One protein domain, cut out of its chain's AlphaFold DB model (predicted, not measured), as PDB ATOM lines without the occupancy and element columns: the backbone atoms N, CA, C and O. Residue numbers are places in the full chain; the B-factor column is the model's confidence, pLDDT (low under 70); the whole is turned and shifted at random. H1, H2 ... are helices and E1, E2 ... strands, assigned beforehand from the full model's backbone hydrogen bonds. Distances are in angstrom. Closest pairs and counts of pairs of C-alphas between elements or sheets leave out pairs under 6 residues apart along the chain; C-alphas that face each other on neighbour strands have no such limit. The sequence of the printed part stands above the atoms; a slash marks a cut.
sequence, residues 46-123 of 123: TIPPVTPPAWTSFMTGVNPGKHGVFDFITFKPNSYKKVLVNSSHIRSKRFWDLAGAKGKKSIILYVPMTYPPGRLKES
ATOM      1  N   THR A  46      -3.104 -40.817 -23.962       95.50
ATOM      2  CA  THR A  46      -4.314 -40.053 -24.270       95.50
ATOM      3  C   THR A  46      -4.401 -39.702 -25.752       95.50
ATOM      4  O   THR A  46      -3.404 -39.704 -26.471       95.50
ATOM      5  N   ILE A  47      -5.596 -39.315 -26.201       93.31
ATOM      6  CA  ILE A  47      -5.789 -38.609 -27.469       93.31
ATOM      7  C   ILE A  47      -6.200 -37.168 -27.123       93.31
ATOM      8  O   ILE A  47      -7.266 -36.994 -26.521       93.31
ATOM      9  N   PRO A  48      -5.389 -36.143 -27.453       92.19
ATOM     10  CA  PRO A  48      -4.071 -36.213 -28.102       92.19
ATOM     11  C   PRO A  48      -2.947 -36.723 -27.164       92.19
ATOM     12  O   PRO A  48      -3.043 -36.537 -25.944       92.19
ATOM     13  N   PRO A  49      -1.870 -37.341 -27.697       91.38
ATOM     14  CA  PRO A  49      -0.769 -37.897 -26.905       91.38
ATOM     15  C   PRO A  49       0.275 -36.823 -26.554       91.38
ATOM     16  O   PRO A  49       1.451 -36.947 -26.881       91.38
ATOM     17  N   VAL A  50      -0.168 -35.738 -25.916       94.31
ATOM     18  CA  VAL A  50       0.683 -34.603 -25.515       94.31
ATOM     19  C   VAL A  50       0.773 -34.495 -23.991       94.31
ATOM     20  O   VAL A  50      -0.096 -34.992 -23.274       94.31
ATOM     21  N   THR A  51       1.833 -33.861 -23.483       94.75
ATOM     22  CA  THR A  51       2.152 -33.784 -22.043       94.75
ATOM     23  C   THR A  51       0.952 -33.349 -21.175       94.75
ATOM     24  O   THR A  51       0.619 -34.074 -20.237       94.75
ATOM     25  N   PRO A  52       0.229 -32.241 -21.453       97.00
ATOM     26  CA  PRO A  52      -0.845 -31.773 -20.571       97.00
ATOM     27  C   PRO A  52      -1.998 -32.768 -20.358       97.00
ATOM     28  O   PRO A  52      -2.313 -33.049 -19.195       97.00
ATOM     29  N   PRO A  53      -2.640 -33.330 -21.404       97.38
ATOM     30  CA  PRO A  53      -3.671 -34.340 -21.223       97.38
ATOM     31  C   PRO A  53      -3.114 -35.641 -20.647       97.38
ATOM     32  O   PRO A  53      -3.750 -36.188 -19.751       97.38
ATOM     33  N   ALA A  54      -1.933 -36.103 -21.071       97.00
ATOM     34  CA  ALA A  54      -1.366 -37.366 -20.595       97.00
ATOM     35  C   ALA A  54      -1.101 -37.344 -19.080       97.00
ATOM     36  O   ALA A  54      -1.589 -38.207 -18.347       97.00
ATOM     37  N   TRP A  55      -0.412 -36.312 -18.583       97.25
ATOM     38  CA  TRP A  55      -0.134 -36.168 -17.152       97.25
ATOM     39  C   TRP A  55      -1.394 -35.900 -16.333       97.25
ATOM     40  O   TRP A  55      -1.527 -36.420 -15.224       97.25
ATOM     41  N   THR A  56      -2.349 -35.140 -16.878       97.62
ATOM     42  CA  THR A  56      -3.632 -34.904 -16.203       97.62
ATOM     43  C   THR A  56      -4.451 -36.188 -16.103       97.62
ATOM     44  O   THR A  56      -4.991 -36.478 -15.033       97.62
ATOM     45  N   SER A  57      -4.495 -36.996 -17.162       97.75
ATOM     46  CA  SER A  57      -5.147 -38.307 -17.152       97.75
ATOM     47  C   SER A  57      -4.479 -39.255 -16.163       97.75
ATOM     48  O   SER A  57      -5.178 -39.867 -15.357       97.75
ATOM     49  N   PHE A  58      -3.143 -39.308 -16.139       96.81
ATOM     50  CA  PHE A  58      -2.384 -40.084 -15.155       96.81
ATOM     51  C   PHE A  58      -2.783 -39.730 -13.716       96.81
ATOM     52  O   PHE A  58      -3.126 -40.614 -12.932       96.81
ATOM     53  N   MET A  59      -2.788 -38.440 -13.359       96.62
ATOM     54  CA  MET A  59      -3.051 -38.054 -11.971       96.62
ATOM     55  C   MET A  59      -4.529 -38.106 -11.572       96.62
ATOM     56  O   MET A  59      -4.819 -38.199 -10.380       96.62
ATOM     57  N   THR A  60      -5.465 -38.040 -12.522       97.50
ATOM     58  CA  THR A  60      -6.916 -38.019 -12.239       97.50
ATOM     59  C   THR A  60      -7.625 -39.349 -12.498       97.50
ATOM     60  O   THR A  60      -8.743 -39.541 -12.025       97.50
ATOM     61  N   GLY A  61      -7.002 -40.274 -13.233       97.25
ATOM     62  CA  GLY A  61      -7.595 -41.563 -13.601       97.25
ATOM     63  C   GLY A  61      -8.754 -41.461 -14.601       97.25
ATOM     64  O   GLY A  61      -9.528 -42.405 -14.745       97.25
ATOM     65  N   VAL A  62      -8.914 -40.320 -15.276       97.56
ATOM     66  CA  VAL A  62      -9.976 -40.088 -16.266       97.56
ATOM     67  C   VAL A  62      -9.403 -39.522 -17.563       97.56
ATOM     68  O   VAL A  62      -8.318 -38.967 -17.556       97.56
ATOM     69  N   ASN A  63     -10.129 -39.651 -18.675       97.25
ATOM     70  CA  ASN A  63      -9.684 -39.164 -19.988       97.25
ATOM     71  C   ASN A  63      -9.805 -37.625 -20.150       97.25
ATOM     72  O   ASN A  63     -10.493 -36.979 -19.343       97.25
ATOM     73  N   PRO A  64      -9.240 -37.042 -21.234       97.56
ATOM     74  CA  PRO A  64      -9.299 -35.603 -21.510       97.56
ATOM     75  C   PRO A  64     -10.687 -34.972 -21.512       97.56
ATOM     76  O   PRO A  64     -10.866 -33.886 -20.962       97.56
ATOM     77  N   GLY A  65     -11.697 -35.681 -22.022       96.69
ATOM     78  CA  GLY A  65     -13.085 -35.221 -21.996       96.69
ATOM     79  C   GLY A  65     -13.600 -34.958 -20.578       96.69
ATOM     80  O   GLY A  65     -14.290 -33.965 -20.337       96.69
ATOM     81  N   LYS A  66     -13.212 -35.800 -19.614       97.31
ATOM     82  CA  LYS A  66     -13.620 -35.663 -18.208       97.31
ATOM     83  C   LYS A  66     -12.830 -34.569 -17.484       97.31
ATOM     84  O   LYS A  66     -13.439 -33.665 -16.912       97.31
ATOM     85  N   HIS A  67     -11.497 -34.587 -17.544       97.44
ATOM     86  CA  HIS A  67     -10.691 -33.616 -16.789       97.44
ATOM     87  C   HIS A  67     -10.573 -32.231 -17.445       97.44
ATOM     88  O   HIS A  67     -10.303 -31.261 -16.740       97.44
ATOM     89  N   GLY A  68     -10.815 -32.100 -18.754       96.31
ATOM     90  CA  GLY A  68     -10.939 -30.819 -19.471       96.31
ATOM     91  C   GLY A  68      -9.649 -30.218 -20.045       96.31
ATOM     92  O   GLY A  68      -9.716 -29.247 -20.790       96.31
ATOM     93  N   VAL A  69      -8.485 -30.776 -19.719       97.06
ATOM     94  CA  VAL A  69      -7.182 -30.405 -20.304       97.06
ATOM     95  C   VAL A  69      -6.922 -31.154 -21.615       97.06
ATOM     96  O   VAL A  69      -6.957 -32.381 -21.621       97.06
ATOM     97  N   PHE A  70      -6.598 -30.420 -22.684       96.31
ATOM     98  CA  PHE A  70      -6.297 -30.976 -24.015       96.31
ATOM     99  C   PHE A  70      -4.939 -30.530 -24.580       96.31
ATOM    100  O   PHE A  70      -4.365 -31.243 -25.393       96.31
ATOM    101  N   ASP A  71      -4.417 -29.387 -24.134       96.25
ATOM    102  CA  ASP A  71      -3.165 -28.782 -24.603       96.25
ATOM    103  C   ASP A  71      -2.607 -27.853 -23.500       96.25
ATOM    104  O   ASP A  71      -3.233 -27.669 -22.453       96.25
ATOM    105  N   PHE A  72      -1.435 -27.261 -23.720       95.94
ATOM    106  CA  PHE A  72      -0.833 -26.224 -22.884       95.94
ATOM    107  C   PHE A  72      -1.565 -24.890 -23.006       95.94
ATOM    108  O   PHE A  72      -1.474 -24.049 -22.110       95.94
ATOM    109  N   ILE A  73      -2.279 -24.681 -24.111       95.75
ATOM    110  CA  ILE A  73      -2.993 -23.445 -24.410       95.75
ATOM    111  C   ILE A  73      -4.480 -23.746 -24.558       95.75
ATOM    112  O   ILE A  73      -4.881 -24.687 -25.235       95.75
ATOM    113  N   THR A  74      -5.307 -22.898 -23.961       94.50
ATOM    114  CA  THR A  74      -6.749 -22.864 -24.206       94.50
ATOM    115  C   THR A  74      -7.193 -21.445 -24.546       94.50
ATOM    116  O   THR A  74      -6.391 -20.508 -24.536       94.50
ATOM    117  N   PHE A  75      -8.468 -21.270 -24.868       93.62
ATOM    118  CA  PHE A  75      -9.065 -19.967 -25.132       93.62
ATOM    119  C   PHE A  75      -9.861 -19.488 -23.922       93.62
ATOM    120  O   PHE A  75     -10.561 -20.262 -23.267       93.62
ATOM    121  N   LYS A  76      -9.771 -18.189 -23.627       92.44
ATOM    122  CA  LYS A  76     -10.656 -17.564 -22.643       92.44
ATOM    123  C   LYS A  76     -12.110 -17.677 -23.141       92.44
ATOM    124  O   LYS A  76     -12.352 -17.398 -24.314       92.44
ATOM    125  N   PRO A  77     -13.083 -18.018 -22.275       90.06
ATOM    126  CA  PRO A  77     -14.489 -18.039 -22.665       90.06
ATOM    127  C   PRO A  77     -14.917 -16.724 -23.329       90.06
ATOM    128  O   PRO A  77     -14.546 -15.645 -22.859       90.06
ATOM    129  N   ASN A  78     -15.692 -16.827 -24.412       92.88
ATOM    130  CA  ASN A  78     -16.186 -15.695 -25.205       92.88
ATOM    131  C   ASN A  78     -15.073 -14.783 -25.758       92.88
ATOM    132  O   ASN A  78     -15.247 -13.572 -25.882       92.88
ATOM    133  N   SER A  79     -13.897 -15.343 -26.052       93.12
ATOM    134  CA  SER A  79     -12.759 -14.597 -26.581       93.12
ATOM    135  C   SER A  79     -11.842 -15.495 -27.412       93.12
ATOM    136  O   SER A  79     -11.704 -16.683 -27.146       93.12
ATOM    137  N   TYR A  80     -11.131 -14.902 -28.368       92.56
ATOM    138  CA  TYR A  80     -10.026 -15.560 -29.078       92.56
ATOM    139  C   TYR A  80      -8.681 -15.425 -28.350       92.56
ATOM    140  O   TYR A  80      -7.636 -15.818 -28.870       92.56
ATOM    141  N   LYS A  81      -8.678 -14.871 -27.130       95.81
ATOM    142  CA  LYS A  81      -7.459 -14.732 -26.336       95.81
ATOM    143  C   LYS A  81      -6.991 -16.098 -25.835       95.81
ATOM    144  O   LYS A  81      -7.679 -16.746 -25.045       95.81
ATOM    145  N   LYS A  82      -5.788 -16.483 -26.256       96.00
ATOM    146  CA  LYS A  82      -5.065 -17.652 -25.753       96.00
ATOM    147  C   LYS A  82      -4.626 -17.431 -24.306       96.00
ATOM    148  O   LYS A  82      -4.142 -16.353 -23.956       96.00
ATOM    149  N   VAL A  83      -4.782 -18.453 -23.476       95.62
ATOM    150  CA  VAL A  83      -4.333 -18.485 -22.080       95.62
ATOM    151  C   VAL A  83      -3.635 -19.809 -21.792       95.62
ATOM    152  O   VAL A  83      -3.960 -20.833 -22.394       95.62
ATOM    153  N   LEU A  84      -2.667 -19.783 -20.876       96.25
ATOM    154  CA  LEU A  84      -1.964 -20.988 -20.444       96.25
ATOM    155  C   LEU A  84      -2.859 -21.830 -19.538       96.25
ATOM    156  O   LEU A  84      -3.456 -21.323 -18.584       96.25
ATOM    157  N   VAL A  85      -2.908 -23.126 -19.826       96.12
ATOM    158  CA  VAL A  85      -3.568 -24.109 -18.975       96.12
ATOM    159  C   VAL A  85      -2.716 -24.331 -17.731       96.12
ATOM    160  O   VAL A  85      -1.498 -24.482 -17.791       96.12
ATOM    161  N   ASN A  86      -3.376 -24.351 -16.582       95.25
ATOM    162  CA  ASN A  86      -2.758 -24.541 -15.277       95.25
ATOM    163  C   ASN A  86      -3.672 -25.413 -14.391       95.25
ATOM    164  O   ASN A  86      -4.714 -25.896 -14.844       95.25
ATOM    165  N   SER A  87      -3.309 -25.610 -13.127       95.25
ATOM    166  CA  SER A  87      -3.983 -26.541 -12.219       95.25
ATOM    167  C   SER A  87      -5.465 -26.236 -11.972       95.25
ATOM    168  O   SER A  87      -6.216 -27.168 -11.670       95.25
ATOM    169  N   SER A  88      -5.903 -24.977 -12.128       94.38
ATOM    170  CA  SER A  88      -7.303 -24.572 -11.937       94.38
ATOM    171  C   SER A  88      -8.216 -24.984 -13.093       94.38
ATOM    172  O   SER A  88      -9.433 -25.012 -12.930       94.38
ATOM    173  N   HIS A  89      -7.647 -25.352 -14.243       95.69
ATOM    174  CA  HIS A  89      -8.401 -25.834 -15.401       95.69
ATOM    175  C   HIS A  89      -8.782 -27.318 -15.285       95.69
ATOM    176  O   HIS A  89      -9.594 -27.814 -16.065       95.69
ATOM    177  N   ILE A  90      -8.201 -28.044 -14.325       96.62
ATOM    178  CA  ILE A  90      -8.442 -29.475 -14.132       96.62
ATOM    179  C   ILE A  90      -9.742 -29.668 -13.346       96.62
ATOM    180  O   ILE A  90      -9.839 -29.305 -12.177       96.62
ATOM    181  N   ARG A  91     -10.735 -30.303 -13.977       96.25
ATOM    182  CA  ARG A  91     -12.095 -30.488 -13.426       96.25
ATOM    183  C   ARG A  91     -12.286 -31.782 -12.630       96.25
ATOM    184  O   ARG A  91     -13.410 -32.164 -12.317       96.25
ATOM    185  N   SER A  92     -11.213 -32.511 -12.348       97.00
ATOM    186  CA  SER A  92     -11.264 -33.824 -11.697       97.00
ATOM    187  C   SER A  92     -10.279 -33.902 -10.537       97.00
ATOM    188  O   SER A  92      -9.219 -33.279 -10.568       97.00
ATOM    189  N   LYS A  93     -10.641 -34.662  -9.498       96.12
ATOM    190  CA  LYS A  93      -9.769 -34.881  -8.339       96.12
ATOM    191  C   LYS A  93      -8.563 -35.721  -8.740       96.12
ATOM    192  O   LYS A  93      -8.694 -36.662  -9.519       96.12
ATOM    193  N   ARG A  94      -7.408 -35.399  -8.169       96.25
ATOM    194  CA  ARG A  94      -6.175 -36.168  -8.341       96.25
ATOM    195  C   ARG A  94      -6.147 -37.311  -7.334       96.25
ATOM    196  O   ARG A  94      -6.770 -37.216  -6.272       96.25
ATOM    197  N   PHE A  95      -5.406 -38.379  -7.607       95.81
ATOM    198  CA  PHE A  95      -5.346 -39.512  -6.679       95.81
ATOM    199  C   PHE A  95      -4.798 -39.113  -5.296       95.81
ATOM    200  O   PHE A  95      -5.243 -39.657  -4.286       95.81
ATOM    201  N   TRP A  96      -3.914 -38.110  -5.215       95.00
ATOM    202  CA  TRP A  96      -3.446 -37.569  -3.934       95.00
ATOM    203  C   TRP A  96      -4.478 -36.688  -3.220       95.00
ATOM    204  O   TRP A  96      -4.507 -36.688  -1.992       95.00
ATOM    205  N   ASP A  97      -5.381 -36.015  -3.942       94.56
ATOM    206  CA  ASP A  97      -6.507 -35.294  -3.324       94.56
ATOM    207  C   ASP A  97      -7.441 -36.293  -2.615       94.56
ATOM    208  O   ASP A  97      -7.908 -36.066  -1.496       94.56
ATOM    209  N   LEU A  98      -7.685 -37.441  -3.259       94.56
ATOM    210  CA  LEU A  98      -8.482 -38.540  -2.706       94.56
ATOM    211  C   LEU A  98      -7.783 -39.222  -1.525       94.56
ATOM    212  O   LEU A  98      -8.435 -39.552  -0.534       94.56
ATOM    213  N   ALA A  99      -6.467 -39.423  -1.613       93.31
ATOM    214  CA  ALA A  99      -5.669 -39.977  -0.525       93.31
ATOM    215  C   ALA A  99      -5.674 -39.044   0.702       93.31
ATOM    216  O   ALA A  99      -5.926 -39.505   1.817       93.31
ATOM    217  N   GLY A 100      -5.495 -37.736   0.491       93.50
ATOM    218  CA  GLY A 100      -5.567 -36.716   1.540       93.50
ATOM    219  C   GLY A 100      -6.939 -36.655   2.212       93.50
ATOM    220  O   GLY A 100      -7.027 -36.604   3.435       93.50
ATOM    221  N   ALA A 101      -8.027 -36.779   1.443       92.94
ATOM    222  CA  ALA A 101      -9.382 -36.878   1.998       92.94
ATOM    223  C   ALA A 101      -9.592 -38.110   2.904       92.94
ATOM    224  O   ALA A 101     -10.511 -38.112   3.718       92.94
ATOM    225  N   LYS A 102      -8.737 -39.136   2.789       92.94
ATOM    226  CA  LYS A 102      -8.707 -40.335   3.644       92.94
ATOM    227  C   LYS A 102      -7.607 -40.281   4.718       92.94
ATOM    228  O   LYS A 102      -7.200 -41.327   5.227       92.94
ATOM    229  N   GLY A 103      -7.077 -39.096   5.026       92.44
ATOM    230  CA  GLY A 103      -6.054 -38.895   6.058       92.44
ATOM    231  C   GLY A 103      -4.666 -39.433   5.694       92.44
ATOM    232  O   GLY A 103      -3.849 -39.682   6.578       92.44
ATOM    233  N   LYS A 104      -4.379 -39.669   4.404       91.62
ATOM    234  CA  LYS A 104      -3.049 -40.100   3.947       91.62
ATOM    235  C   LYS A 104      -2.174 -38.893   3.615       91.62
ATOM    236  O   LYS A 104      -2.645 -37.912   3.052       91.62
ATOM    237  N   LYS A 105      -0.878 -39.008   3.913       92.00
ATOM    238  CA  LYS A 105       0.138 -38.006   3.563       92.00
ATOM    239  C   LYS A 105       0.705 -38.296   2.172       92.00
ATOM    240  O   LYS A 105       0.854 -39.457   1.789       92.00
ATOM    241  N   SER A 106       1.011 -37.254   1.407       93.69
ATOM    242  CA  SER A 106       1.570 -37.359   0.053       93.69
ATOM    243  C   SER A 106       2.576 -36.238  -0.192       93.69
ATOM    244  O   SER A 106       2.397 -35.133   0.312       93.69
ATOM    245  N   ILE A 107       3.624 -36.530  -0.964       94.56
ATOM    246  CA  ILE A 107       4.642 -35.567  -1.402       94.56
ATOM    247  C   ILE A 107       4.627 -35.570  -2.927       94.56
ATOM    248  O   ILE A 107       4.811 -36.625  -3.532       94.56
ATOM    249  N   ILE A 108       4.384 -34.408  -3.537       95.38
ATOM    250  CA  ILE A 108       4.270 -34.250  -4.991       95.38
ATOM    251  C   ILE A 108       5.396 -33.332  -5.464       95.38
ATOM    252  O   ILE A 108       5.456 -32.176  -5.052       95.38
ATOM    253  N   LEU A 109       6.287 -33.846  -6.313       94.69
ATOM    254  CA  LEU A 109       7.468 -33.127  -6.799       94.69
ATOM    255  C   LEU A 109       7.521 -33.186  -8.321       94.69
ATOM    256  O   LEU A 109       7.357 -34.257  -8.896       94.69
ATOM    257  N   TYR A 110       7.756 -32.037  -8.955       94.19
ATOM    258  CA  TYR A 110       7.995 -31.907 -10.400       94.19
ATOM    259  C   TYR A 110       6.935 -32.540 -11.321       94.19
ATOM    260  O   TYR A 110       7.220 -32.839 -12.475       94.19
ATOM    261  N   VAL A 111       5.696 -32.717 -10.846       95.25
ATOM    262  CA  VAL A 111       4.598 -33.235 -11.674       95.25
ATOM    263  C   VAL A 111       4.016 -32.101 -12.531       95.25
ATOM    264  O   VAL A 111       3.578 -31.092 -11.963       95.25
ATOM    265  N   PRO A 112       3.957 -32.236 -13.871       94.50
ATOM    266  CA  PRO A 112       3.366 -31.228 -14.749       94.50
ATOM    267  C   PRO A 112       1.909 -30.896 -14.408       94.50
ATOM    268  O   PRO A 112       1.187 -31.687 -13.805       94.50
ATOM    269  N   MET A 113       1.456 -29.714 -14.833       94.94
ATOM    270  CA  MET A 113       0.067 -29.246 -14.674       94.94
ATOM    271  C   MET A 113      -0.404 -29.069 -13.217       94.94
ATOM    272  O   MET A 113      -1.603 -28.946 -12.954       94.94
ATOM    273  N   THR A 114       0.524 -29.026 -12.258       94.12
ATOM    274  CA  THR A 114       0.206 -28.848 -10.833       94.12
ATOM    275  C   THR A 114       0.357 -27.414 -10.328       94.12
ATOM    276  O   THR A 114      -0.103 -27.140  -9.226       94.12
ATOM    277  N   TYR A 115       0.910 -26.480 -11.113       93.38
ATOM    278  CA  TYR A 115       0.958 -25.054 -10.759       93.38
ATOM    279  C   TYR A 115      -0.381 -24.336 -11.034       93.38
ATOM    280  O   TYR A 115      -0.955 -24.573 -12.095       93.38
ATOM    281  N   PRO A 116      -0.837 -23.403 -10.177       93.19
ATOM    282  CA  PRO A 116      -0.347 -23.197  -8.817       93.19
ATOM    283  C   PRO A 116      -0.669 -24.420  -7.948       93.19
ATOM    284  O   PRO A 116      -1.716 -25.046  -8.158       93.19
ATOM    285  N   PRO A 117       0.209 -24.781  -6.996       87.50
ATOM    286  CA  PRO A 117      -0.000 -25.959  -6.169       87.50
ATOM    287  C   PRO A 117      -1.305 -25.828  -5.381       87.50
ATOM    288  O   PRO A 117      -1.581 -24.800  -4.759       87.50
ATOM    289  N   GLY A 118      -2.121 -26.881  -5.417       79.19
ATOM    290  CA  GLY A 118      -3.289 -26.985  -4.550       79.19
ATOM    291  C   GLY A 118      -2.867 -27.138  -3.088       79.19
ATOM    292  O   GLY A 118      -1.776 -27.626  -2.794       79.19
ATOM    293  N   ARG A 119      -3.745 -26.760  -2.153       74.50
ATOM    294  CA  ARG A 119      -3.516 -27.062  -0.735       74.50
ATOM    295  C   ARG A 119      -3.657 -28.564  -0.514       74.50
ATOM    296  O   ARG A 119      -4.726 -29.124  -0.756       74.50
ATOM    297  N   LEU A 120      -2.608 -29.196  -0.003       67.19
ATOM    298  CA  LEU A 120      -2.750 -30.493   0.647       67.19
ATOM    299  C   LEU A 120      -3.406 -30.241   2.010       67.19
ATOM    300  O   LEU A 120      -3.019 -29.310   2.713       67.19
ATOM    301  N   LYS A 121      -4.437 -31.015   2.366       57.34
ATOM    302  CA  LYS A 121      -4.996 -30.936   3.720       57.34
ATOM    303  C   LYS A 121      -3.930 -31.420   4.698       57.34
ATOM    304  O   LYS A 121      -3.490 -32.565   4.599       57.34
ATOM    305  N   GLU A 122      -3.521 -30.543   5.605       53.12
ATOM    306  CA  GLU A 122      -2.747 -30.936   6.777       53.12
ATOM    307  C   GLU A 122      -3.660 -31.751   7.699       53.12
ATOM    308  O   GLU A 122      -4.850 -31.452   7.834       53.12
ATOM    309  N   SER A 123      -3.117 -32.854   8.212       49.56
ATOM    310  CA  SER A 123      -3.774 -33.755   9.163       49.56
ATOM    311  C   SER A 123      -3.816 -33.146  10.550       49.56
ATOM    312  O   SER A 123      -2.716 -32.719  10.969       49.56
TER     313      SER A 123
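Overview. This is residues 46 to 123 of the 123 residues of the protein "Alkaline phosphatase family protein" of Syntrophaceae bacterium (UniProt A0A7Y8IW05). There is little regular structure here: a small hairpin, E1 and E2, lies toward one end of an elongated, loop-rich body, H3 lies toward the other, and H1 with H2 sits between. From H3, residues 102 to 123 fold back to the middle and return. The 78 printed residues hold H1, H2, E1, E2, H3 in that order, class mixed, with 27 in named elements; the whole is compact, radius of gyration of the C-alphas 13.3 A, spans 43 by 22 by 21 A.

Along the chain. Find E1, residues 73 to 75, and E2, residues 82 to 84. H1, residues 51 to 60, starts at C-alpha 51 (2.152, -33.784, -22.043) and runs 14.0 A; H2 is residues 64 to 67. H3, residues 95 to 101, runs 9.9 A to C-alpha 101 (-9.382, -36.878, 1.998).

Arrangement. E1 and E2 are antiparallel, N 74 to O 83 being 2.9 A. H1 and H2 touch, closest C-alphas Pro 53 and Pro 64, 5.8 A. H1 and H3 are close but not clearly touching, closest C-alphas Met 59 and Phe 95, 5.9 A. In H1 and H3 every O i to N i+4 pair is within hydrogen-bond range; H2 is too short for one.

Size, cuts and confidence. The C-alphas of Tyr 80 and Ser 123, farthest apart, are 42.8 A apart. The printed part has no cut, no link is long, and pLDDT is under 70 at residues 120 to 123.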